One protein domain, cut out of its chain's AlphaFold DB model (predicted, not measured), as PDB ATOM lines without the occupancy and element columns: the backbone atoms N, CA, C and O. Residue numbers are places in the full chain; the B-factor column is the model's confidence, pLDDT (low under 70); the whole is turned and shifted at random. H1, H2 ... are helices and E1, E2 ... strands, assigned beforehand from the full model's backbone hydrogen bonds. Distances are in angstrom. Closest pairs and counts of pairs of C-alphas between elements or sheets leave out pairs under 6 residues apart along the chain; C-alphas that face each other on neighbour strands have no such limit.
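Overview. This is residues 23 to 72, 95 to 134 and 144 to 204 of the 204 residues of an uncharacterized protein of Candidatus Nomurabacteria bacterium RIFCSPLOWO2_01_FULL_41_21 (UniProt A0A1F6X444). Two small sheets, E2 E6 E5 E4 and E1 E3 E7, stand partly face to face with their strands crossed, and H4 covers E1. H1, H2, H3 and the first part of H5 cluster at one end of this sandwich, and from there residues 194 to 204 stick out, of which 194 to 202 belong to H5. The printed part has 151 residues with five named helices and seven named strands, in the order H1 H2 H3 E1 E2 H4 E3 E4 E5 E6 E7 H5; the class is mixed, helices and strands. The first sheet is mixed, the second antiparallel. The whole is compact, with a radius of gyration of the C-alphas of 16.9 A, and elongated, spanning 57 by 35 by 26 A.

Arrangement. H1, residues 26 to 35, touches H3, residues 45 to 55, about perpendicular at 85 degrees; their closest C-alphas, of Ile 29 and Ile 45, are 7.2 A apart. H2, residues 38 to 42, meets H3 only through their link. H1 and H3 only graze the sheet of E1, residues 65 to 69, E3, residues 117 to 123, and E7, residues 177 to 179. N 67 and O 119 of E1 and E3 are 2.9 A apart, N 122 and O 178 of E3 and E7 3.0 A, within hydrogen-bond range. H4, residues 106 to 113, lies over E1 at a height over the sheet of 6.1 A. In the other sheet, E2, residues 100 to 102, is antiparallel to E6, residues 167 to 171, with N 102 and O 169 2.8 A apart. E5, residues 155 to 159, forms a hairpin with E6, N 156 to O 170 2.8 A, and is parallel to E4, residues 128 to 131, N 129 to O 155 2.9 A. In this sandwich, two sheets face to face, the strands cross at 79 degrees. H5, residues 183 to 202, touches H3 with residues 189 to 193 alone, closest at the C-alphas of Tyr 51 and Phe 189, 6.5 A, and H2 with residues 186 to 190 alone, closest at those of Ile 42 and Arg 190, 6.1 A. Every O i to N i+4 pair is within hydrogen-bond range in H1, H2 and H5, against 5 of 7 in H3 and 3 of 4 in H4.

Along the chain. H1 begins at C-alpha 26 (-0.357, -20.421, 10.578). H3 is 15.5 A long, E3 18.1 A and H5 29.1 A, ending at C-alpha 202 (-3.600, -49.857, 1.490).

Size, cuts and confidence. The farthest C-alphas, of Asn 162 and Lys 204, are 58.2 A apart. Residues 73 to 94 and 135 to 143 are not printed, with gaps of 26.1 A and 14.2 A between C-alphas. Of the links printed whole, none is long. The mean pLDDT of the printed part is 89.3; 12 residues are under 70, among them 160 to 165.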
ATOM      1  N   ALA A  23       4.555 -24.751  10.721       91.69
ATOM      2  CA  ALA A  23       3.591 -24.864  11.812       91.69
ATOM      3  C   ALA A  23       3.548 -23.620  12.717       91.69
ATOM      4  O   ALA A  23       2.519 -23.363  13.333       91.69
ATOM      5  N   ASP A  24       4.615 -22.819  12.769       92.19
ATOM      6  CA  ASP A  24       4.639 -21.550  13.509       92.19
ATOM      7  C   ASP A  24       4.086 -20.366  12.691       92.19
ATOM      8  O   ASP A  24       3.915 -19.271  13.221       92.19
ATOM      9  N   GLN A  25       3.784 -20.574  11.404       92.56
ATOM     10  CA  GLN A  25       3.386 -19.537  10.442       92.56
ATOM     11  C   GLN A  25       1.926 -19.678   9.997       92.56
ATOM     12  O   GLN A  25       1.560 -19.308   8.883       92.56
ATOM     13  N   ILE A  26       1.067 -20.202  10.874       93.31
ATOM     14  CA  ILE A  26      -0.357 -20.421  10.578       93.31
ATOM     15  C   ILE A  26      -1.053 -19.142  10.112       93.31
ATOM     16  O   ILE A  26      -1.878 -19.203   9.208       93.31
ATOM     17  N   GLU A  27      -0.720 -17.985  10.686       92.69
ATOM     18  CA  GLU A  27      -1.355 -16.727  10.284       92.69
ATOM     19  C   GLU A  27      -0.977 -16.325   8.850       92.69
ATOM     20  O   GLU A  27      -1.848 -15.979   8.057       92.69
ATOM     21  N   ASN A  28       0.291 -16.506   8.471       92.69
ATOM     22  CA  ASN A  28       0.752 -16.300   7.098       92.69
ATOM     23  C   ASN A  28       0.037 -17.254   6.125       92.69
ATOM     24  O   ASN A  28      -0.345 -16.850   5.027       92.69
ATOM     25  N   ILE A  29      -0.197 -18.505   6.535       95.25
ATOM     26  CA  ILE A  29      -0.910 -19.511   5.730       95.25
ATOM     27  C   ILE A  29      -2.399 -19.174   5.585       95.25
ATOM     28  O   ILE A  29      -2.964 -19.369   4.510       95.25
ATOM     29  N   LYS A  30      -3.047 -18.635   6.623       94.56
ATOM     30  CA  LYS A  30      -4.439 -18.171   6.514       94.56
ATOM     31  C   LYS A  30      -4.589 -17.068   5.474       94.56
ATOM     32  O   LYS A  30      -5.546 -17.093   4.707       94.56
ATOM     33  N   GLU A  31      -3.647 -16.129   5.414       91.56
ATOM     34  CA  GLU A  31      -3.672 -15.092   4.378       91.56
ATOM     35  C   GLU A  31      -3.465 -15.691   2.975       91.56
ATOM     36  O   GLU A  31      -4.150 -15.281   2.038       91.56
ATOM     37  N   VAL A  32      -2.632 -16.733   2.825       93.88
ATOM     38  CA  VAL A  32      -2.544 -17.494   1.560       93.88
ATOM     39  C   VAL A  32      -3.905 -18.087   1.176       93.88
ATOM     40  O   VAL A  32      -4.314 -17.950   0.027       93.88
ATOM     41  N   PHE A  33      -4.633 -18.699   2.113       96.06
ATOM     42  CA  PHE A  33      -5.963 -19.272   1.854       96.06
ATOM     43  C   PHE A  33      -6.994 -18.203   1.477       96.06
ATOM     44  O   PHE A  33      -7.736 -18.362   0.514       96.06
ATOM     45  N   LYS A  34      -6.985 -17.069   2.178       91.94
ATOM     46  CA  LYS A  34      -7.881 -15.938   1.911       91.94
ATOM     47  C   LYS A  34      -7.672 -15.330   0.523       91.94
ATOM     48  O   LYS A  34      -8.639 -14.916  -0.111       91.94
ATOM     49  N   LEU A  35      -6.425 -15.282   0.050       87.62
ATOM     50  CA  LEU A  35      -6.097 -14.840  -1.307       87.62
ATOM     51  C   LEU A  35      -6.400 -15.909  -2.368       87.62
ATOM     52  O   LEU A  35      -6.600 -15.564  -3.530       87.62
ATOM     53  N   ASN A  36      -6.453 -17.184  -1.977       91.25
ATOM     54  CA  ASN A  36      -6.623 -18.328  -2.871       91.25
ATOM     55  C   ASN A  36      -7.727 -19.266  -2.341       91.25
ATOM     56  O   ASN A  36      -7.431 -20.382  -1.901       91.25
ATOM     57  N   PRO A  37      -9.010 -18.849  -2.387       92.62
ATOM     58  CA  PRO A  37     -10.117 -19.569  -1.747       92.62
ATOM     59  C   PRO A  37     -10.373 -20.976  -2.317       92.62
ATOM     60  O   PRO A  37     -11.102 -21.761  -1.717       92.62
ATOM     61  N   GLU A  38      -9.772 -21.339  -3.455       94.81
ATOM     62  CA  GLU A  38      -9.793 -22.719  -3.956       94.81
ATOM     63  C   GLU A  38      -9.078 -23.695  -3.003       94.81
ATOM     64  O   GLU A  38      -9.495 -24.849  -2.885       94.81
ATOM     65  N   LEU A  39      -8.055 -23.242  -2.265       96.38
ATOM     66  CA  LEU A  39      -7.340 -24.079  -1.293       96.38
ATOM     67  C   LEU A  39      -8.278 -24.616  -0.201       96.38
ATOM     68  O   LEU A  39      -8.175 -25.790   0.163       96.38
ATOM     69  N   GLU A  40      -9.251 -23.809   0.244       95.12
ATOM     70  CA  GLU A  40     -10.273 -24.207   1.228       95.12
ATOM     71  C   GLU A  40     -11.189 -25.330   0.724       95.12
ATOM     72  O   GLU A  40     -11.746 -26.087   1.517       95.12
ATOM     73  N   GLN A  41     -11.344 -25.466  -0.596       95.38
ATOM     74  CA  GLN A  41     -12.162 -26.518  -1.203       95.38
ATOM     75  C   GLN A  41     -11.403 -27.844  -1.341       95.38
ATOM     76  O   GLN A  41     -12.020 -28.890  -1.557       95.38
ATOM     77  N   ILE A  42     -10.070 -27.813  -1.239       96.94
ATOM     78  CA  ILE A  42      -9.196 -28.972  -1.454       96.94
ATOM     79  C   ILE A  42      -8.867 -29.664  -0.135       96.94
ATOM     80  O   ILE A  42      -8.940 -30.894  -0.052       96.94
ATOM     81  N   GLY A  43      -8.513 -28.887   0.888       96.06
ATOM     82  CA  GLY A  43      -8.089 -29.421   2.173       96.06
ATOM     83  C   GLY A  43      -8.017 -28.369   3.271       96.06
ATOM     84  O   GLY A  43      -8.341 -27.198   3.090       96.06
ATOM     85  N   THR A  44      -7.594 -28.823   4.440       97.44
ATOM     86  CA  THR A  44      -7.442 -27.999   5.644       97.44
ATOM     87  C   THR A  44      -6.089 -27.289   5.685       97.44
ATOM     88  O   THR A  44      -5.127 -27.702   5.031       97.44
ATOM     89  N   ILE A  45      -5.982 -26.248   6.514       96.94
ATOM     90  CA  ILE A  45      -4.707 -25.564   6.781       96.94
ATOM     91  C   ILE A  45      -3.674 -26.555   7.332       96.94
ATOM     92  O   ILE A  45      -2.517 -26.536   6.920       96.94
ATOM     93  N   GLU A  46      -4.077 -27.459   8.225       96.56
ATOM     94  CA  GLU A  46      -3.189 -28.456   8.823       96.56
ATOM     95  C   GLU A  46      -2.651 -29.455   7.789       96.56
ATOM     96  O   GLU A  46      -1.502 -29.894   7.879       96.56
ATOM     97  N   GLU A  47      -3.469 -29.833   6.806       97.88
ATOM     98  CA  GLU A  47      -3.035 -30.653   5.673       97.88
ATOM     99  C   GLU A  47      -2.090 -29.882   4.755       97.88
ATOM    100  O   GLU A  47      -1.065 -30.427   4.341       97.88
ATOM    101  N   TYR A  48      -2.388 -28.612   4.491       98.31
ATOM    102  CA  TYR A  48      -1.541 -27.768   3.663       98.31
ATOM    103  C   TYR A  48      -0.166 -27.543   4.304       98.31
ATOM    104  O   TYR A  48       0.844 -27.739   3.639       98.31
ATOM    105  N   VAL A  49      -0.092 -27.275   5.616       97.38
ATOM    106  CA  VAL A  49       1.174 -27.188   6.378       97.38
ATOM    107  C   VAL A  49       2.036 -28.440   6.184       97.38
ATOM    108  O   VAL A  49       3.248 -28.338   5.987       97.38
ATOM    109  N   LYS A  50       1.426 -29.632   6.228       97.12
ATOM    110  CA  LYS A  50       2.147 -30.895   6.001       97.12
ATOM    111  C   LYS A  50       2.654 -30.995   4.569       97.12
ATOM    112  O   LYS A  50       3.811 -31.358   4.370       97.12
ATOM    113  N   TYR A  51       1.817 -30.641   3.598       98.31
ATOM    114  CA  TYR A  51       2.193 -30.591   2.190       98.31
ATOM    115  C   TYR A  51       3.346 -29.607   1.930       98.31
ATOM    116  O   TYR A  51       4.303 -29.986   1.254       98.31
ATOM    117  N   LEU A  52       3.348 -28.413   2.537       98.00
ATOM    118  CA  LEU A  52       4.453 -27.448   2.418       98.00
ATOM    119  C   LEU A  52       5.800 -28.055   2.838       98.00
ATOM    120  O   LEU A  52       6.827 -27.809   2.205       98.00
ATOM    121  N   GLY A  53       5.790 -28.921   3.857       96.56
ATOM    122  CA  GLY A  53       6.968 -29.675   4.293       96.56
ATOM    123  C   GLY A  53       7.563 -30.607   3.228       96.56
ATOM    124  O   GLY A  53       8.725 -30.995   3.344       96.56
ATOM    125  N   THR A  54       6.801 -30.943   2.182       97.50
ATOM    126  CA  THR A  54       7.205 -31.869   1.110       97.50
ATOM    127  C   THR A  54       7.753 -31.190  -0.144       97.50
ATOM    128  O   THR A  54       8.419 -31.857  -0.929       97.50
ATOM    129  N   ILE A  55       7.520 -29.885  -0.334       97.50
ATOM    130  CA  ILE A  55       7.868 -29.171  -1.578       97.50
ATOM    131  C   ILE A  55       9.391 -29.089  -1.759       97.50
ATOM    132  O   ILE A  55       9.919 -29.437  -2.811       97.50
ATOM    133  N   PHE A  56      10.112 -28.695  -0.704       97.62
ATOM    134  CA  PHE A  56      11.578 -28.664  -0.668       97.62
ATOM    135  C   PHE A  56      12.086 -29.247   0.658       97.62
ATOM    136  O   PHE A  56      12.486 -28.499   1.559       97.62
ATOM    137  N   PRO A  57      12.073 -30.581   0.829       96.25
ATOM    138  CA  PRO A  57      12.327 -31.218   2.122       96.25
ATOM    139  C   PRO A  57      13.745 -30.947   2.640       96.25
ATOM    140  O   PRO A  57      13.938 -30.798   3.843       96.25
ATOM    141  N   GLU A  58      14.712 -30.757   1.743       96.75
ATOM    142  CA  GLU A  58      16.115 -30.481   2.083       96.75
ATOM    143  C   GLU A  58      16.446 -28.990   2.243       96.75
ATOM    144  O   GLU A  58      17.566 -28.652   2.622       96.75
ATOM    145  N   SER A  59      15.503 -28.084   1.954       97.06
ATOM    146  CA  SER A  59      15.744 -26.649   2.145       97.06
ATOM    147  C   SER A  59      15.985 -26.344   3.623       97.06
ATOM    148  O   SER A  59      15.211 -26.779   4.479       97.06
ATOM    149  N   LYS A  60      17.030 -25.571   3.919       95.81
ATOM    150  CA  LYS A  60      17.327 -25.023   5.250       95.81
ATOM    151  C   LYS A  60      16.364 -23.903   5.642       95.81
ATOM    152  O   LYS A  60      16.259 -23.585   6.822       95.81
ATOM    153  N   VAL A  61      15.667 -23.309   4.673       95.00
ATOM    154  CA  VAL A  61      14.650 -22.282   4.911       95.00
ATOM    155  C   VAL A  61      13.279 -22.947   4.909       95.00
ATOM    156  O   VAL A  61      12.820 -23.457   3.890       95.00
ATOM    157  N   LYS A  62      12.625 -22.952   6.072       95.00
ATOM    158  CA  LYS A  62      11.281 -23.508   6.293       95.00
ATOM    159  C   LYS A  62      10.294 -22.394   6.658       95.00
ATOM    160  O   LYS A  62       9.614 -22.429   7.682       95.00
ATOM    161  N   ALA A  63      10.268 -21.360   5.824       94.56
ATOM    162  CA  ALA A  63       9.447 -20.175   6.015       94.56
ATOM    163  C   ALA A  63       8.692 -19.787   4.747       94.56
ATOM    164  O   ALA A  63       9.144 -20.080   3.638       94.56
ATOM    165  N   ILE A  64       7.540 -19.151   4.944       95.81
ATOM    166  CA  ILE A  64       6.832 -18.422   3.901       95.81
ATOM    167  C   ILE A  64       7.525 -17.079   3.771       95.81
ATOM    168  O   ILE A  64       7.677 -16.356   4.753       95.81
ATOM    169  N   LEU A  65       7.952 -16.778   2.555       95.12
ATOM    170  CA  LEU A  65       8.567 -15.510   2.212       95.12
ATOM    171  C   LEU A  65       7.700 -14.787   1.187       95.12
ATOM    172  O   LEU A  65       6.826 -15.388   0.558       95.12
ATOM    173  N   TYR A  66       7.961 -13.502   1.007       93.88
ATOM    174  CA  TYR A  66       7.133 -12.616   0.210       93.88
ATOM    175  C   TYR A  66       7.947 -11.886  -0.851       93.88
ATOM    176  O   TYR A  66       9.049 -11.404  -0.585       93.88
ATOM    177  N   HIS A  67       7.381 -11.786  -2.050       92.50
ATOM    178  CA  HIS A  67       7.938 -11.033  -3.171       92.50
ATOM    179  C   HIS A  67       6.924 -10.019  -3.686       92.50
ATOM    180  O   HIS A  67       5.845 -10.406  -4.136       92.50
ATOM    181  N   GLY A  68       7.272  -8.735  -3.655       89.19
ATOM    182  CA  GLY A  68       6.513  -7.699  -4.345       89.19
ATOM    183  C   GLY A  68       6.876  -7.678  -5.821       89.19
ATOM    184  O   GLY A  68       8.049  -7.534  -6.156       89.19
ATOM    185  N   SER A  69       5.887  -7.816  -6.700       85.75
ATOM    186  CA  SER A  69       6.076  -7.606  -8.134       85.75
ATOM    187  C   SER A  69       5.502  -6.254  -8.522       85.75
ATOM    188  O   SER A  69       4.324  -6.006  -8.296       85.75
ATOM    189  N   ASN A  70       6.324  -5.418  -9.149       77.06
ATOM    190  CA  ASN A  70       5.941  -4.117  -9.699       77.06
ATOM    191  C   ASN A  70       5.449  -4.206 -11.156       77.06
ATOM    192  O   ASN A  70       5.465  -3.217 -11.888       77.06
ATOM    193  N   THR A  71       5.092  -5.405 -11.619       75.00
ATOM    194  CA  THR A  71       4.547  -5.580 -12.964       75.00
ATOM    195  C   THR A  71       3.058  -5.270 -12.930       75.00
ATOM    196  O   THR A  71       2.300  -5.965 -12.256       75.00
ATOM    197  N   GLU A  72       2.657  -4.248 -13.686       73.00
ATOM    198  CA  GLU A  72       1.260  -3.936 -13.993       73.00
ATOM    199  C   GLU A  72       0.645  -5.102 -14.773       73.00
ATOM    200  O   GLU A  72       0.743  -5.208 -15.995       73.00
ATOM    201  N   THR A  95      23.145  -5.246  -2.638       69.12
ATOM    202  CA  THR A  95      24.456  -5.740  -2.185       69.12
ATOM    203  C   THR A  95      24.509  -7.272  -2.014       69.12
ATOM    204  O   THR A  95      25.590  -7.846  -1.880       69.12
ATOM    205  N   LEU A  96      23.365  -7.960  -2.120       78.38
ATOM    206  CA  LEU A  96      23.217  -9.416  -2.028       78.38
ATOM    207  C   LEU A  96      23.215 -10.141  -3.388       78.38
ATOM    208  O   LEU A  96      22.984 -11.351  -3.450       78.38
ATOM    209  N   GLY A  97      23.565  -9.446  -4.474       79.19
ATOM    210  CA  GLY A  97      23.836 -10.062  -5.775       79.19
ATOM    211  C   GLY A  97      22.614 -10.196  -6.686       79.19
ATOM    212  O   GLY A  97      21.562  -9.611  -6.454       79.19
ATOM    213  N   ARG A  98      22.768 -10.932  -7.793       82.00
ATOM    214  CA  ARG A  98      21.699 -11.104  -8.794       82.00
ATOM    215  C   ARG A  98      20.854 -12.330  -8.469       82.00
ATOM    216  O   ARG A  98      21.412 -13.428  -8.414       82.00
ATOM    217  N   GLY A  99      19.544 -12.151  -8.354       87.69
ATOM    218  CA  GLY A  99      18.582 -13.220  -8.104       87.69
ATOM    219  C   GLY A  99      17.194 -12.669  -7.779       87.69
ATOM    220  O   GLY A  99      16.953 -11.469  -7.922       87.69
ATOM    221  N   TYR A 100      16.306 -13.545  -7.325       90.44
ATOM    222  CA  TYR A 100      14.982 -13.183  -6.828       90.44
ATOM    223  C   TYR A 100      15.045 -12.886  -5.338       90.44
ATOM    224  O   TYR A 100      15.483 -13.737  -4.565       90.44
ATOM    225  N   TYR A 101      14.601 -11.692  -4.960       90.56
ATOM    226  CA  TYR A 101      14.602 -11.207  -3.584       90.56
ATOM    227  C   TYR A 101      13.276 -11.515  -2.899       90.56
ATOM    228  O   TYR A 101      12.209 -11.289  -3.476       90.56
ATOM    229  N   PHE A 102      13.364 -11.979  -1.657       92.56
ATOM    230  CA  PHE A 102      12.218 -12.249  -0.805       92.56
ATOM    231  C   PHE A 102      12.427 -11.686   0.597       92.56
ATOM    232  O   PHE A 102      13.508 -11.834   1.178       92.56
ATOM    233  N   SER A 103      11.358 -11.120   1.153       90.50
ATOM    234  CA  SER A 103      11.295 -10.685   2.548       90.50
ATOM    235  C   SER A 103      10.541 -11.712   3.404       90.50
ATOM    236  O   SER A 103       9.573 -12.303   2.921       90.50
ATOM    237  N   PRO A 104      10.927 -11.936   4.671       90.50
ATOM    238  CA  PRO A 104      10.091 -12.662   5.624       90.50
ATOM    239  C   PRO A 104       8.806 -11.902   5.992       90.50
ATOM    240  O   PRO A 104       7.838 -12.526   6.419       90.50
ATOM    241  N   GLU A 105       8.770 -10.580   5.803       88.50
ATOM    242  CA  GLU A 105       7.645  -9.727   6.185       88.50
ATOM    243  C   GLU A 105       6.823  -9.302   4.962       88.50
ATOM    244  O   GLU A 105       7.336  -8.724   4.001       88.50
ATOM    245  N   TYR A 106       5.507  -9.537   5.015       89.31
ATOM    246  CA  TYR A 106       4.589  -9.178   3.928       89.31
ATOM    247  C   TYR A 106       4.629  -7.678   3.607       89.31
ATOM    248  O   TYR A 106       4.644  -7.297   2.440       89.31
ATOM    249  N   LYS A 107       4.667  -6.825   4.640       88.19
ATOM    250  CA  LYS A 107       4.643  -5.360   4.484       88.19
ATOM    251  C   LYS A 107       5.853  -4.829   3.725       88.19
ATOM    252  O   LYS A 107       5.720  -3.885   2.953       88.19
ATOM    253  N   ASP A 108       7.011  -5.452   3.913       86.75
ATOM    254  CA  ASP A 108       8.213  -5.061   3.187       86.75
ATOM    255  C   ASP A 108       8.076  -5.417   1.710       86.75
ATOM    256  O   ASP A 108       8.386  -4.607   0.848       86.75
ATOM    257  N   ALA A 109       7.555  -6.608   1.404       88.00
ATOM    258  CA  ALA A 109       7.283  -7.001   0.027       88.00
ATOM    259  C   ALA A 109       6.196  -6.129  -0.628       88.00
ATOM    260  O   ALA A 109       6.311  -5.803  -1.805       88.00
ATOM    261  N   GLU A 110       5.175  -5.710   0.123       88.75
ATOM    262  CA  GLU A 110       4.128  -4.789  -0.341       88.75
ATOM    263  C   GLU A 110       4.692  -3.427  -0.757       88.75
ATOM    264  O   GLU A 110       4.272  -2.876  -1.771       88.75
ATOM    265  N   PHE A 111       5.704  -2.915  -0.053       86.50
ATOM    266  CA  PHE A 111       6.389  -1.691  -0.469       86.50
ATOM    267  C   PHE A 111       6.986  -1.808  -1.885       86.50
ATOM    268  O   PHE A 111       6.948  -0.848  -2.652       86.50
ATOM    269  N   TYR A 112       7.491  -2.990  -2.259       82.06
ATOM    270  CA  TYR A 112       8.075  -3.244  -3.582       82.06
ATOM    271  C   TYR A 112       7.056  -3.615  -4.663       82.06
ATOM    272  O   TYR A 112       7.420  -3.643  -5.840       82.06
ATOM    273  N   SER A 113       5.802  -3.909  -4.309       85.00
ATOM    274  CA  SER A 113       4.786  -4.250  -5.310       85.00
ATOM    275  C   SER A 113       4.218  -3.027  -6.028       85.00
ATOM    276  O   SER A 113       3.529  -3.198  -7.026       85.00
ATOM    277  N   ASP A 114       4.472  -1.809  -5.535       83.38
ATOM    278  CA  ASP A 114       3.844  -0.570  -6.026       83.38
ATOM    279  C   ASP A 114       2.305  -0.683  -6.100       83.38
ATOM    280  O   ASP A 114       1.650  -0.201  -7.022       83.38
ATOM    281  N   GLY A 115       1.718  -1.401  -5.134       80.25
ATOM    282  CA  GLY A 115       0.275  -1.639  -5.057       80.25
ATOM    283  C   GLY A 115      -0.259  -2.764  -5.953       80.25
ATOM    284  O   GLY A 115      -1.468  -2.991  -5.952       80.25
ATOM    285  N   TRP A 116       0.607  -3.482  -6.675       87.12
ATOM    286  CA  TRP A 116       0.231  -4.653  -7.471       87.12
ATOM    287  C   TRP A 116       0.201  -5.928  -6.616       87.12
ATOM    288  O   TRP A 116      -0.510  -6.017  -5.615       87.12
ATOM    289  N   HIS A 117       0.965  -6.953  -7.000       89.50
ATOM    290  CA  HIS A 117       0.845  -8.288  -6.424       89.50
ATOM    291  C   HIS A 117       2.012  -8.605  -5.494       89.50
ATOM    292  O   HIS A 117       3.177  -8.520  -5.886       89.50
ATOM    293  N   VAL A 118       1.691  -9.049  -4.277       91.62
ATOM    294  CA  VAL A 118       2.652  -9.652  -3.341       91.62
ATOM    295  C   VAL A 118       2.483 -11.163  -3.343       91.62
ATOM    296  O   VAL A 118       1.433 -11.667  -2.946       91.62
ATOM    297  N   TYR A 119       3.505 -11.896  -3.767       93.69
ATOM    298  CA  TYR A 119       3.506 -13.353  -3.864       93.69
ATOM    299  C   TYR A 119       4.051 -13.980  -2.587       93.69
ATOM    300  O   TYR A 119       5.165 -13.663  -2.183       93.69
ATOM    301  N   ALA A 120       3.289 -14.898  -1.991       96.12
ATOM    302  CA  ALA A 120       3.781 -15.782  -0.943       96.12
ATOM    303  C   ALA A 120       4.473 -16.991  -1.586       96.12
ATOM    304  O   ALA A 120       3.926 -17.613  -2.501       96.12
ATOM    305  N   VAL A 121       5.670 -17.326  -1.118       97.50
ATOM    306  CA  VAL A 121       6.492 -18.391  -1.694       97.50
ATOM    307  C   VAL A 121       7.146 -19.247  -0.618       97.50
ATOM    308  O   VAL A 121       7.349 -18.814   0.517       97.50
ATOM    309  N   VAL A 122       7.556 -20.447  -1.015       98.00
ATOM    310  CA  VAL A 122       8.597 -21.218  -0.328       98.00
ATOM    311  C   VAL A 122       9.787 -21.388  -1.267       98.00
ATOM    312  O   VAL A 122       9.614 -21.478  -2.484       98.00
ATOM    313  N   ILE A 123      10.995 -21.416  -0.704       97.88
ATOM    314  CA  ILE A 123      12.237 -21.454  -1.486       97.88
ATOM    315  C   ILE A 123      13.104 -22.674  -1.173       97.88
ATOM    316  O   ILE A 123      13.127 -23.195  -0.051       97.88
ATOM    317  N   ASN A 124      13.852 -23.114  -2.181       98.19
ATOM    318  CA  ASN A 124      14.833 -24.182  -2.102       98.19
ATOM    319  C   ASN A 124      16.237 -23.608  -1.872       98.19
ATOM    320  O   ASN A 124      16.922 -23.193  -2.808       98.19
ATOM    321  N   THR A 125      16.657 -23.617  -0.611       96.62
ATOM    322  CA  THR A 125      17.943 -23.089  -0.150       96.62
ATOM    323  C   THR A 125      18.658 -24.164   0.659       96.62
ATOM    324  O   THR A 125      18.377 -24.349   1.844       96.62
ATOM    325  N   LYS A 126      19.582 -24.900   0.044       97.12
ATOM    326  CA  LYS A 126      20.327 -25.994   0.689       97.12
ATOM    327  C   LYS A 126      21.688 -25.528   1.200       97.12
ATOM    328  O   LYS A 126      22.136 -25.973   2.263       97.12
ATOM    329  N   ASN A 127      22.350 -24.616   0.494       96.56
ATOM    330  CA  ASN A 127      23.667 -24.092   0.843       96.56
ATOM    331  C   ASN A 127      23.751 -22.561   0.681       96.56
ATOM    332  O   ASN A 127      24.467 -22.077  -0.198       96.56
ATOM    333  N   PRO A 128      23.064 -21.790   1.547       93.88
ATOM    334  CA  PRO A 128      23.107 -20.339   1.475       93.88
ATOM    335  C   PRO A 128      24.479 -19.803   1.879       93.88
ATOM    336  O   PRO A 128      25.050 -20.218   2.894       93.88
ATOM    337  N   LEU A 129      24.948 -18.783   1.163       90.81
ATOM    338  CA  LEU A 129      25.890 -17.832   1.733       90.81
ATOM    339  C   LEU A 129      25.132 -16.982   2.753       90.81
ATOM    340  O   LEU A 129      24.277 -16.177   2.387       90.81
ATOM    341  N   VAL A 130      25.434 -17.167   4.033       87.50
ATOM    342  CA  VAL A 130      24.832 -16.375   5.108       87.50
ATOM    343  C   VAL A 130      25.754 -15.208   5.431       87.50
ATOM    344  O   VAL A 130      26.881 -15.412   5.881       87.50
ATOM    345  N   HIS A 131      25.271 -13.990   5.219       74.62
ATOM    346  CA  HIS A 131      25.971 -12.761   5.565       74.62
ATOM    347  C   HIS A 131      25.092 -11.917   6.486       74.62
ATOM    348  O   HIS A 131      24.268 -11.117   6.049       74.62
ATOM    349  N   LYS A 132      25.252 -12.130   7.791       65.06
ATOM    350  CA  LYS A 132      24.581 -11.336   8.821       65.06
ATOM    351  C   LYS A 132      25.488 -10.171   9.203       65.06
ATOM    352  O   LYS A 132      26.696 -10.351   9.296       65.06
ATOM    353  N   TYR A 133      24.898  -8.993   9.395       58.19
ATOM    354  CA  TYR A 133      25.603  -7.787   9.826       58.19
ATOM    355  C   TYR A 133      26.368  -8.067  11.130       58.19
ATOM    356  O   TYR A 133      25.746  -8.228  12.179       58.19
ATOM    357  N   ASP A 134      27.699  -8.128  11.073       50.19
ATOM    358  CA  ASP A 134      28.535  -8.043  12.270       50.19
ATOM    359  C   ASP A 134      28.802  -6.560  12.537       50.19
ATOM    360  O   ASP A 134      29.434  -5.857  11.744       50.19
ATOM    361  N   ARG A 144      30.450  -7.157  -0.487       67.88
ATOM    362  CA  ARG A 144      31.144  -7.650  -1.676       67.88
ATOM    363  C   ARG A 144      31.066  -9.161  -1.684       67.88
ATOM    364  O   ARG A 144      31.891  -9.841  -1.076       67.88
ATOM    365  N   LEU A 145      30.078  -9.684  -2.400       75.94
ATOM    366  CA  LEU A 145      30.015 -11.116  -2.660       75.94
ATOM    367  C   LEU A 145      31.291 -11.576  -3.393       75.94
ATOM    368  O   LEU A 145      31.734 -10.900  -4.330       75.94
ATOM    369  N   PRO A 146      31.893 -12.717  -3.002       78.00
ATOM    370  CA  PRO A 146      33.003 -13.309  -3.746       78.00
ATOM    371  C   PRO A 146      32.616 -13.492  -5.213       78.00
ATOM    372  O   PRO A 146      31.508 -13.928  -5.483       78.00
ATOM    373  N   LYS A 147      33.503 -13.220  -6.180       80.69
ATOM    374  CA  LYS A 147      33.153 -13.295  -7.619       80.69
ATOM    375  C   LYS A 147      32.526 -14.632  -8.048       80.69
ATOM    376  O   LYS A 147      31.712 -14.646  -8.959       80.69
ATOM    377  N   ASN A 148      32.905 -15.721  -7.388       84.19
ATOM    378  CA  ASN A 148      32.473 -17.092  -7.654       84.19
ATOM    379  C   ASN A 148      31.461 -17.617  -6.617       84.19
ATOM    380  O   ASN A 148      31.351 -18.824  -6.426       84.19
ATOM    381  N   TYR A 149      30.746 -16.740  -5.901       85.06
ATOM    382  CA  TYR A 149      29.802 -17.169  -4.862       85.06
ATOM    383  C   TYR A 149      28.716 -18.109  -5.398       85.06
ATOM    384  O   TYR A 149      28.391 -19.080  -4.726       85.06
ATOM    385  N   LYS A 150      28.218 -17.884  -6.621       88.19
ATOM    386  CA  LYS A 150      27.218 -18.756  -7.262       88.19
ATOM    387  C   LYS A 150      27.743 -20.150  -7.625       88.19
ATOM    388  O   LYS A 150      26.948 -21.060  -7.801       88.19
ATOM    389  N   ASP A 151      29.063 -20.336  -7.696       90.06
ATOM    390  CA  ASP A 151      29.670 -21.656  -7.929       90.06
ATOM    391  C   ASP A 151      29.761 -22.482  -6.631       90.06
ATOM    392  O   ASP A 151      30.054 -23.676  -6.662       90.06
ATOM    393  N   ILE A 152      29.575 -21.833  -5.477       92.81
ATOM    394  CA  ILE A 152      29.770 -22.417  -4.142       92.81
ATOM    395  C   ILE A 152      28.437 -22.529  -3.395       92.81
ATOM    396  O   ILE A 152      28.200 -23.504  -2.679       92.81
ATOM    397  N   TYR A 153      27.587 -21.521  -3.538       94.25
ATOM    398  CA  TYR A 153      26.337 -21.357  -2.813       94.25
ATOM    399  C   TYR A 153      25.166 -21.385  -3.789       94.25
ATOM    400  O   TYR A 153      25.316 -20.990  -4.941       94.25
ATOM    401  N   ASP A 154      24.002 -21.822  -3.317       95.31
ATOM    402  CA  ASP A 154      22.766 -21.856  -4.111       95.31
ATOM    403  C   ASP A 154      21.835 -20.670  -3.815       95.31
ATOM    404  O   ASP A 154      20.833 -20.474  -4.498       95.31
ATOM    405  N   SER A 155      22.157 -19.863  -2.805       94.38
ATOM    406  CA  SER A 155      21.407 -18.663  -2.448       94.38
ATOM    407  C   SER A 155      22.245 -17.729  -1.562       94.38
ATOM    408  O   SER A 155      23.338 -18.084  -1.108       94.38
ATOM    409  N   VAL A 156      21.724 -16.536  -1.273       91.00
ATOM    410  CA  VAL A 156      22.263 -15.603  -0.268       91.00
ATOM    411  C   VAL A 156      21.181 -15.301   0.767       91.00
ATOM    412  O   VAL A 156      20.018 -15.124   0.417       91.00
ATOM    413  N   ILE A 157      21.557 -15.246   2.044       90.31
ATOM    414  CA  ILE A 157      20.710 -14.731   3.128       90.31
ATOM    415  C   ILE A 157      21.493 -13.622   3.818       90.31
ATOM    416  O   ILE A 157      22.590 -13.874   4.325       90.31
ATOM    417  N   GLY A 158      20.959 -12.407   3.849       85.06
ATOM    418  CA  GLY A 158      21.669 -11.284   4.453       85.06
ATOM    419  C   GLY A 158      20.860 -10.004   4.507       85.06
ATOM    420  O   GLY A 158      19.699  -9.989   4.135       85.06
ATOM    421  N   VAL A 159      21.469  -8.929   4.990       78.25
ATOM    422  CA  VAL A 159      20.810  -7.625   5.162       78.25
ATOM    423  C   VAL A 159      21.379  -6.639   4.152       78.25
ATOM    424  O   VAL A 159      22.592  -6.442   4.130       78.25
ATOM    425  N   ASP A 160      20.536  -5.983   3.350       67.88
ATOM    426  CA  ASP A 160      20.998  -4.889   2.490       67.88
ATOM    427  C   ASP A 160      20.839  -3.531   3.181       67.88
ATOM    428  O   ASP A 160      19.736  -2.992   3.266       67.88
ATOM    429  N   LYS A 161      21.966  -2.937   3.598       60.44
ATOM    430  CA  LYS A 161      22.005  -1.626   4.273       60.44
ATOM    431  C   LYS A 161      21.341  -0.499   3.470       60.44
ATOM    432  O   LYS A 161      20.905   0.476   4.075       60.44
ATOM    433  N   ASN A 162      21.268  -0.607   2.139       57.38
ATOM    434  CA  ASN A 162      20.631   0.414   1.298       57.38
ATOM    435  C   ASN A 162      19.098   0.381   1.370       57.38
ATOM    436  O   ASN A 162      18.454   1.375   1.040       57.38
ATOM    437  N   TYR A 163      18.529  -0.746   1.800       58.56
ATOM    438  CA  TYR A 163      17.087  -0.991   1.816       58.56
ATOM    439  C   TYR A 163      16.546  -1.316   3.216       58.56
ATOM    440  O   TYR A 163      15.340  -1.478   3.375       58.56
ATOM    441  N   GLY A 164      17.409  -1.360   4.240       63.75
ATOM    442  CA  GLY A 164      17.022  -1.444   5.647       63.75
ATOM    443  C   GLY A 164      17.949  -2.317   6.492       63.75
ATOM    444  O   GLY A 164      19.078  -2.629   6.116       63.75
ATOM    445  N   THR A 165      17.463  -2.706   7.669       64.12
ATOM    446  CA  THR A 165      18.105  -3.698   8.552       64.12
ATOM    447  C   THR A 165      17.528  -5.102   8.388       64.12
ATOM    448  O   THR A 165      17.932  -6.016   9.105       64.12
ATOM    449  N   GLU A 166      16.588  -5.274   7.460       75.75
ATOM    450  CA  GLU A 166      15.803  -6.494   7.339       75.75
ATOM    451  C   GLU A 166      16.545  -7.589   6.569       75.75
ATOM    452  O   GLU A 166      17.241  -7.344   5.579       75.75
ATOM    453  N   GLU A 167      16.399  -8.821   7.055       85.19
ATOM    454  CA  GLU A 167      16.983 -10.020   6.454       85.19
ATOM    455  C   GLU A 167      16.257 -10.336   5.138       85.19
ATOM    456  O   GLU A 167      15.051 -10.557   5.113       85.19
ATOM    457  N   GLN A 168      17.000 -10.371   4.039       87.00
ATOM    458  CA  GLN A 168      16.546 -10.721   2.701       87.00
ATOM    459  C   GLN A 168      17.050 -12.111   2.318       87.00
ATOM    460  O   GLN A 168      18.150 -12.536   2.693       87.00
ATOM    461  N   TYR A 169      16.249 -12.795   1.512       92.50
ATOM    462  CA  TYR A 169      16.531 -14.121   0.983       92.50
ATOM    463  C   TYR A 169      16.611 -14.022  -0.535       92.50
ATOM    464  O   TYR A 169      15.659 -13.580  -1.175       92.50
ATOM    465  N   VAL A 170      17.743 -14.421  -1.112       91.75
ATOM    466  CA  VAL A 170      18.004 -14.296  -2.550       91.75
ATOM    467  C   VAL A 170      18.321 -15.656  -3.143       91.75
ATOM    468  O   VAL A 170      19.348 -16.240  -2.804       91.75
ATOM    469  N   VAL A 171      17.481 -16.148  -4.052       94.19
ATOM    470  CA  VAL A 171      17.760 -17.365  -4.842       94.19
ATOM    471  C   VAL A 171      18.111 -16.995  -6.278       94.19
ATOM    472  O   VAL A 171      17.727 -15.928  -6.759       94.19
ATOM    473  N   PHE A 172      18.883 -17.832  -6.960       92.06
ATOM    474  CA  PHE A 172      19.495 -17.462  -8.236       92.06
ATOM    475  C   PHE A 172      18.704 -17.910  -9.454       92.06
ATOM    476  O   PHE A 172      18.926 -17.342 -10.519       92.06
ATOM    477  N   GLU A 173      17.817 -18.889  -9.292       93.00
ATOM    478  CA  GLU A 173      17.068 -19.506 -10.384       93.00
ATOM    479  C   GLU A 173      15.592 -19.678 -10.019       93.00
ATOM    480  O   GLU A 173      15.230 -19.954  -8.870       93.00
ATOM    481  N   SER A 174      14.732 -19.568 -11.027       94.38
ATOM    482  CA  SER A 174      13.278 -19.658 -10.895       94.38
ATOM    483  C   SER A 174      12.815 -21.020 -10.361       94.38
ATOM    484  O   SER A 174      11.834 -21.107  -9.621       94.38
ATOM    485  N   ASN A 175      13.561 -22.089 -10.667       95.62
ATOM    486  CA  ASN A 175      13.287 -23.452 -10.204       95.62
ATOM    487  C   ASN A 175      13.416 -23.625  -8.676       95.62
ATOM    488  O   ASN A 175      12.907 -24.604  -8.124       95.62
ATOM    489  N   GLN A 176      14.068 -22.679  -7.990       97.25
ATOM    490  CA  GLN A 176      14.228 -22.687  -6.540       97.25
ATOM    491  C   GLN A 176      12.994 -22.136  -5.824       97.25
ATOM    492  O   GLN A 176      12.994 -22.066  -4.599       97.25
ATOM    493  N   ILE A 177      11.963 -21.715  -6.557       97.94
ATOM    494  CA  ILE A 177      10.816 -20.998  -6.014       97.94
ATOM    495  C   ILE A 177       9.550 -21.804  -6.263       97.94
ATOM    496  O   ILE A 177       9.309 -22.317  -7.356       97.94
ATOM    497  N   HIS A 178       8.701 -21.866  -5.245       98.19
ATOM    498  CA  HIS A 178       7.357 -22.401  -5.363       98.19
ATOM    499  C   HIS A 178       6.351 -21.368  -4.851       98.19
ATOM    500  O   HIS A 178       6.386 -20.986  -3.681       98.19
ATOM    501  N   ILE A 179       5.475 -20.899  -5.745       97.88
ATOM    502  CA  ILE A 179       4.473 -19.862  -5.463       97.88
ATOM    503  C   ILE A 179       3.238 -20.501  -4.837       97.88
ATOM    504  O   ILE A 179       2.583 -21.335  -5.465       97.88
ATOM    505  N   LEU A 180       2.901 -20.075  -3.623       97.81
ATOM    506  CA  LEU A 180       1.744 -20.572  -2.883       97.81
ATOM    507  C   LEU A 180       0.446 -20.018  -3.477       97.81
ATOM    508  O   LEU A 180       0.346 -18.821  -3.753       97.81
ATOM    509  N   GLY A 181      -0.536 -20.894  -3.686       95.81
ATOM    510  CA  GLY A 181      -1.813 -20.553  -4.316       95.81
ATOM    511  C   GLY A 181      -1.779 -20.425  -5.843       95.81
ATOM    512  O   GLY A 181      -2.815 -20.180  -6.451       95.81
ATOM    513  N   SER A 182      -0.622 -20.628  -6.483       96.25
ATOM    514  CA  SER A 182      -0.557 -20.769  -7.945       96.25
ATOM    515  C   SER A 182      -1.330 -22.003  -8.419       96.25
ATOM    516  O   SER A 182      -1.540 -22.950  -7.652       96.25
ATOM    517  N   LYS A 183      -1.685 -22.065  -9.708       95.81
ATOM    518  CA  LYS A 183      -2.363 -23.252 -10.272       95.81
ATOM    519  C   LYS A 183      -1.571 -24.535 -10.015       95.81
ATOM    520  O   LYS A 183      -2.130 -25.541  -9.586       95.81
ATOM    521  N   LYS A 184      -0.248 -24.468 -10.198       95.81
ATOM    522  CA  LYS A 184       0.669 -25.587  -9.950       95.81
ATOM    523  C   LYS A 184       0.665 -26.020  -8.483       95.81
ATOM    524  O   LYS A 184       0.705 -27.213  -8.197       95.81
ATOM    525  N   ASP A 185       0.629 -25.072  -7.552       98.31
ATOM    526  CA  ASP A 185       0.563 -25.373  -6.123       98.31
ATOM    527  C   ASP A 185      -0.741 -26.077  -5.736       98.31
ATOM    528  O   ASP A 185      -0.718 -27.121  -5.085       98.31
ATOM    529  N   ILE A 186      -1.866 -25.543  -6.206       97.75
ATOM    530  CA  ILE A 186      -3.209 -26.083  -5.985       97.75
ATOM    531  C   ILE A 186      -3.309 -27.524  -6.517       97.75
ATOM    532  O   ILE A 186      -3.778 -28.426  -5.813       97.75
ATOM    533  N   GLU A 187      -2.831 -27.770  -7.738       97.69
ATOM    534  CA  GLU A 187      -2.812 -29.102  -8.354       97.69
ATOM    535  C   GLU A 187      -1.919 -30.092  -7.593       97.69
ATOM    536  O   GLU A 187      -2.318 -31.240  -7.351       97.69
ATOM    537  N   ASN A 188      -0.734 -29.650  -7.169       98.06
ATOM    538  CA  ASN A 188       0.191 -30.469  -6.393       98.06
ATOM    539  C   ASN A 188      -0.379 -30.813  -5.011       98.06
ATOM    540  O   ASN A 188      -0.293 -31.970  -4.593       98.06
ATOM    541  N   PHE A 189      -1.010 -29.855  -4.325       98.50
ATOM    542  CA  PHE A 189      -1.641 -30.090  -3.027       98.50
ATOM    543  C   PHE A 189      -2.790 -31.100  -3.131       98.50
ATOM    544  O   PHE A 189      -2.857 -32.058  -2.351       98.50
ATOM    545  N   ARG A 190      -3.656 -30.945  -4.140       98.38
ATOM    546  CA  ARG A 190      -4.747 -31.890  -4.427       98.38
ATOM    547  C   ARG A 190      -4.205 -33.301  -4.665       98.38
ATOM    548  O   ARG A 190      -4.665 -34.254  -4.033       98.38
ATOM    549  N   SER A 191      -3.186 -33.423  -5.513       98.19
ATOM    550  CA  SER A 191      -2.547 -34.706  -5.836       98.19
ATOM    551  C   SER A 191      -1.895 -35.351  -4.609       98.19
ATOM    552  O   SER A 191      -2.012 -36.559  -4.394       98.19
ATOM    553  N   TRP A 192      -1.244 -34.546  -3.766       98.25
ATOM    554  CA  TRP A 192      -0.654 -35.008  -2.514       98.25
ATOM    555  C   TRP A 192      -1.718 -35.599  -1.581       98.25
ATOM    556  O   TRP A 192      -1.556 -36.729  -1.113       98.25
ATOM    557  N   LEU A 193      -2.847 -34.910  -1.381       97.69
ATOM    558  CA  LEU A 193      -3.958 -35.407  -0.558       97.69
ATOM    559  C   LEU A 193      -4.552 -36.717  -1.082       97.69
ATOM    560  O   LEU A 193      -4.881 -37.611  -0.295       97.69
ATOM    561  N   GLU A 194      -4.713 -36.846  -2.397       96.81
ATOM    562  CA  GLU A 194      -5.200 -38.085  -3.010       96.81
ATOM    563  C   GLU A 194      -4.256 -39.260  -2.746       96.81
ATOM    564  O   GLU A 194      -4.717 -40.354  -2.406       96.81
ATOM    565  N   ASN A 195      -2.944 -39.036  -2.836       96.31
ATOM    566  CA  ASN A 195      -1.946 -40.063  -2.546       96.31
ATOM    567  C   ASN A 195      -1.956 -40.456  -1.062       96.31
ATOM    568  O   ASN A 195      -1.999 -41.646  -0.755       96.31
ATOM    569  N   GLN A 196      -2.058 -39.486  -0.145       95.69
ATOM    570  CA  GLN A 196      -2.177 -39.767   1.293       95.69
ATOM    571  C   GLN A 196      -3.420 -40.614   1.629       95.69
ATOM    572  O   GLN A 196      -3.385 -41.479   2.509       95.69
ATOM    573  N   LYS A 197      -4.533 -40.408   0.913       93.31
ATOM    574  CA  LYS A 197      -5.748 -41.227   1.068       93.31
ATOM    575  C   LYS A 197      -5.550 -42.659   0.565       93.31
ATOM    576  O   LYS A 197      -6.035 -43.584   1.215       93.31
ATOM    577  N   LYS A 198      -4.851 -42.850  -0.561       93.00
ATOM    578  CA  LYS A 198      -4.543 -44.184  -1.115       93.00
ATOM    579  C   LYS A 198      -3.648 -44.984  -0.171       93.00
ATOM    580  O   LYS A 198      -4.038 -46.074   0.235       93.00
ATOM    581  N   GLU A 199      -2.543 -44.393   0.280       90.12
ATOM    582  CA  GLU A 199      -1.601 -45.024   1.218       90.12
ATOM    583  C   GLU A 199      -2.297 -45.473   2.514       90.12
ATOM    584  O   GLU A 199      -2.095 -46.586   2.998       90.12
ATOM    585  N   LYS A 200      -3.204 -44.646   3.054       87.06
ATOM    586  CA  LYS A 200      -3.977 -44.985   4.259       87.06
ATOM    587  C   LYS A 200      -4.973 -46.133   4.052       87.06
ATOM    588  O   LYS A 200      -5.314 -46.810   5.021       87.06
ATOM    589  N   ASN A 201      -5.480 -46.318   2.835       84.88
ATOM    590  CA  ASN A 201      -6.406 -47.403   2.508       84.88
ATOM    591  C   ASN A 201      -5.676 -48.724   2.238       84.88
ATOM    592  O   ASN A 201      -6.232 -49.771   2.536       84.88
ATOM    593  N   GLU A 202      -4.449 -48.677   1.715       84.00
ATOM    594  CA  GLU A 202      -3.600 -49.857   1.490       84.00
ATOM    595  C   GLU A 202      -2.936 -50.368   2.779       84.00
ATOM    596  O   GLU A 202      -2.605 -51.544   2.886       84.00
ATOM    597  N   ALA A 203      -2.769 -49.497   3.779       72.62
ATOM    598  CA  ALA A 203      -2.245 -49.850   5.099       72.62
ATOM    599  C   ALA A 203      -3.299 -50.431   6.074       72.62
ATOM    600  O   ALA A 203      -2.974 -50.666   7.242       72.62
ATOM    601  N   LYS A 204      -4.552 -50.612   5.635       55.66
ATOM    602  CA  LYS A 204      -5.659 -51.204   6.408       55.66
ATOM    603  C   LYS A 204      -5.973 -52.617   5.939       55.66
ATOM    604  O   LYS A 204      -6.302 -53.436   6.824       55.66
TER     605      LYS A 204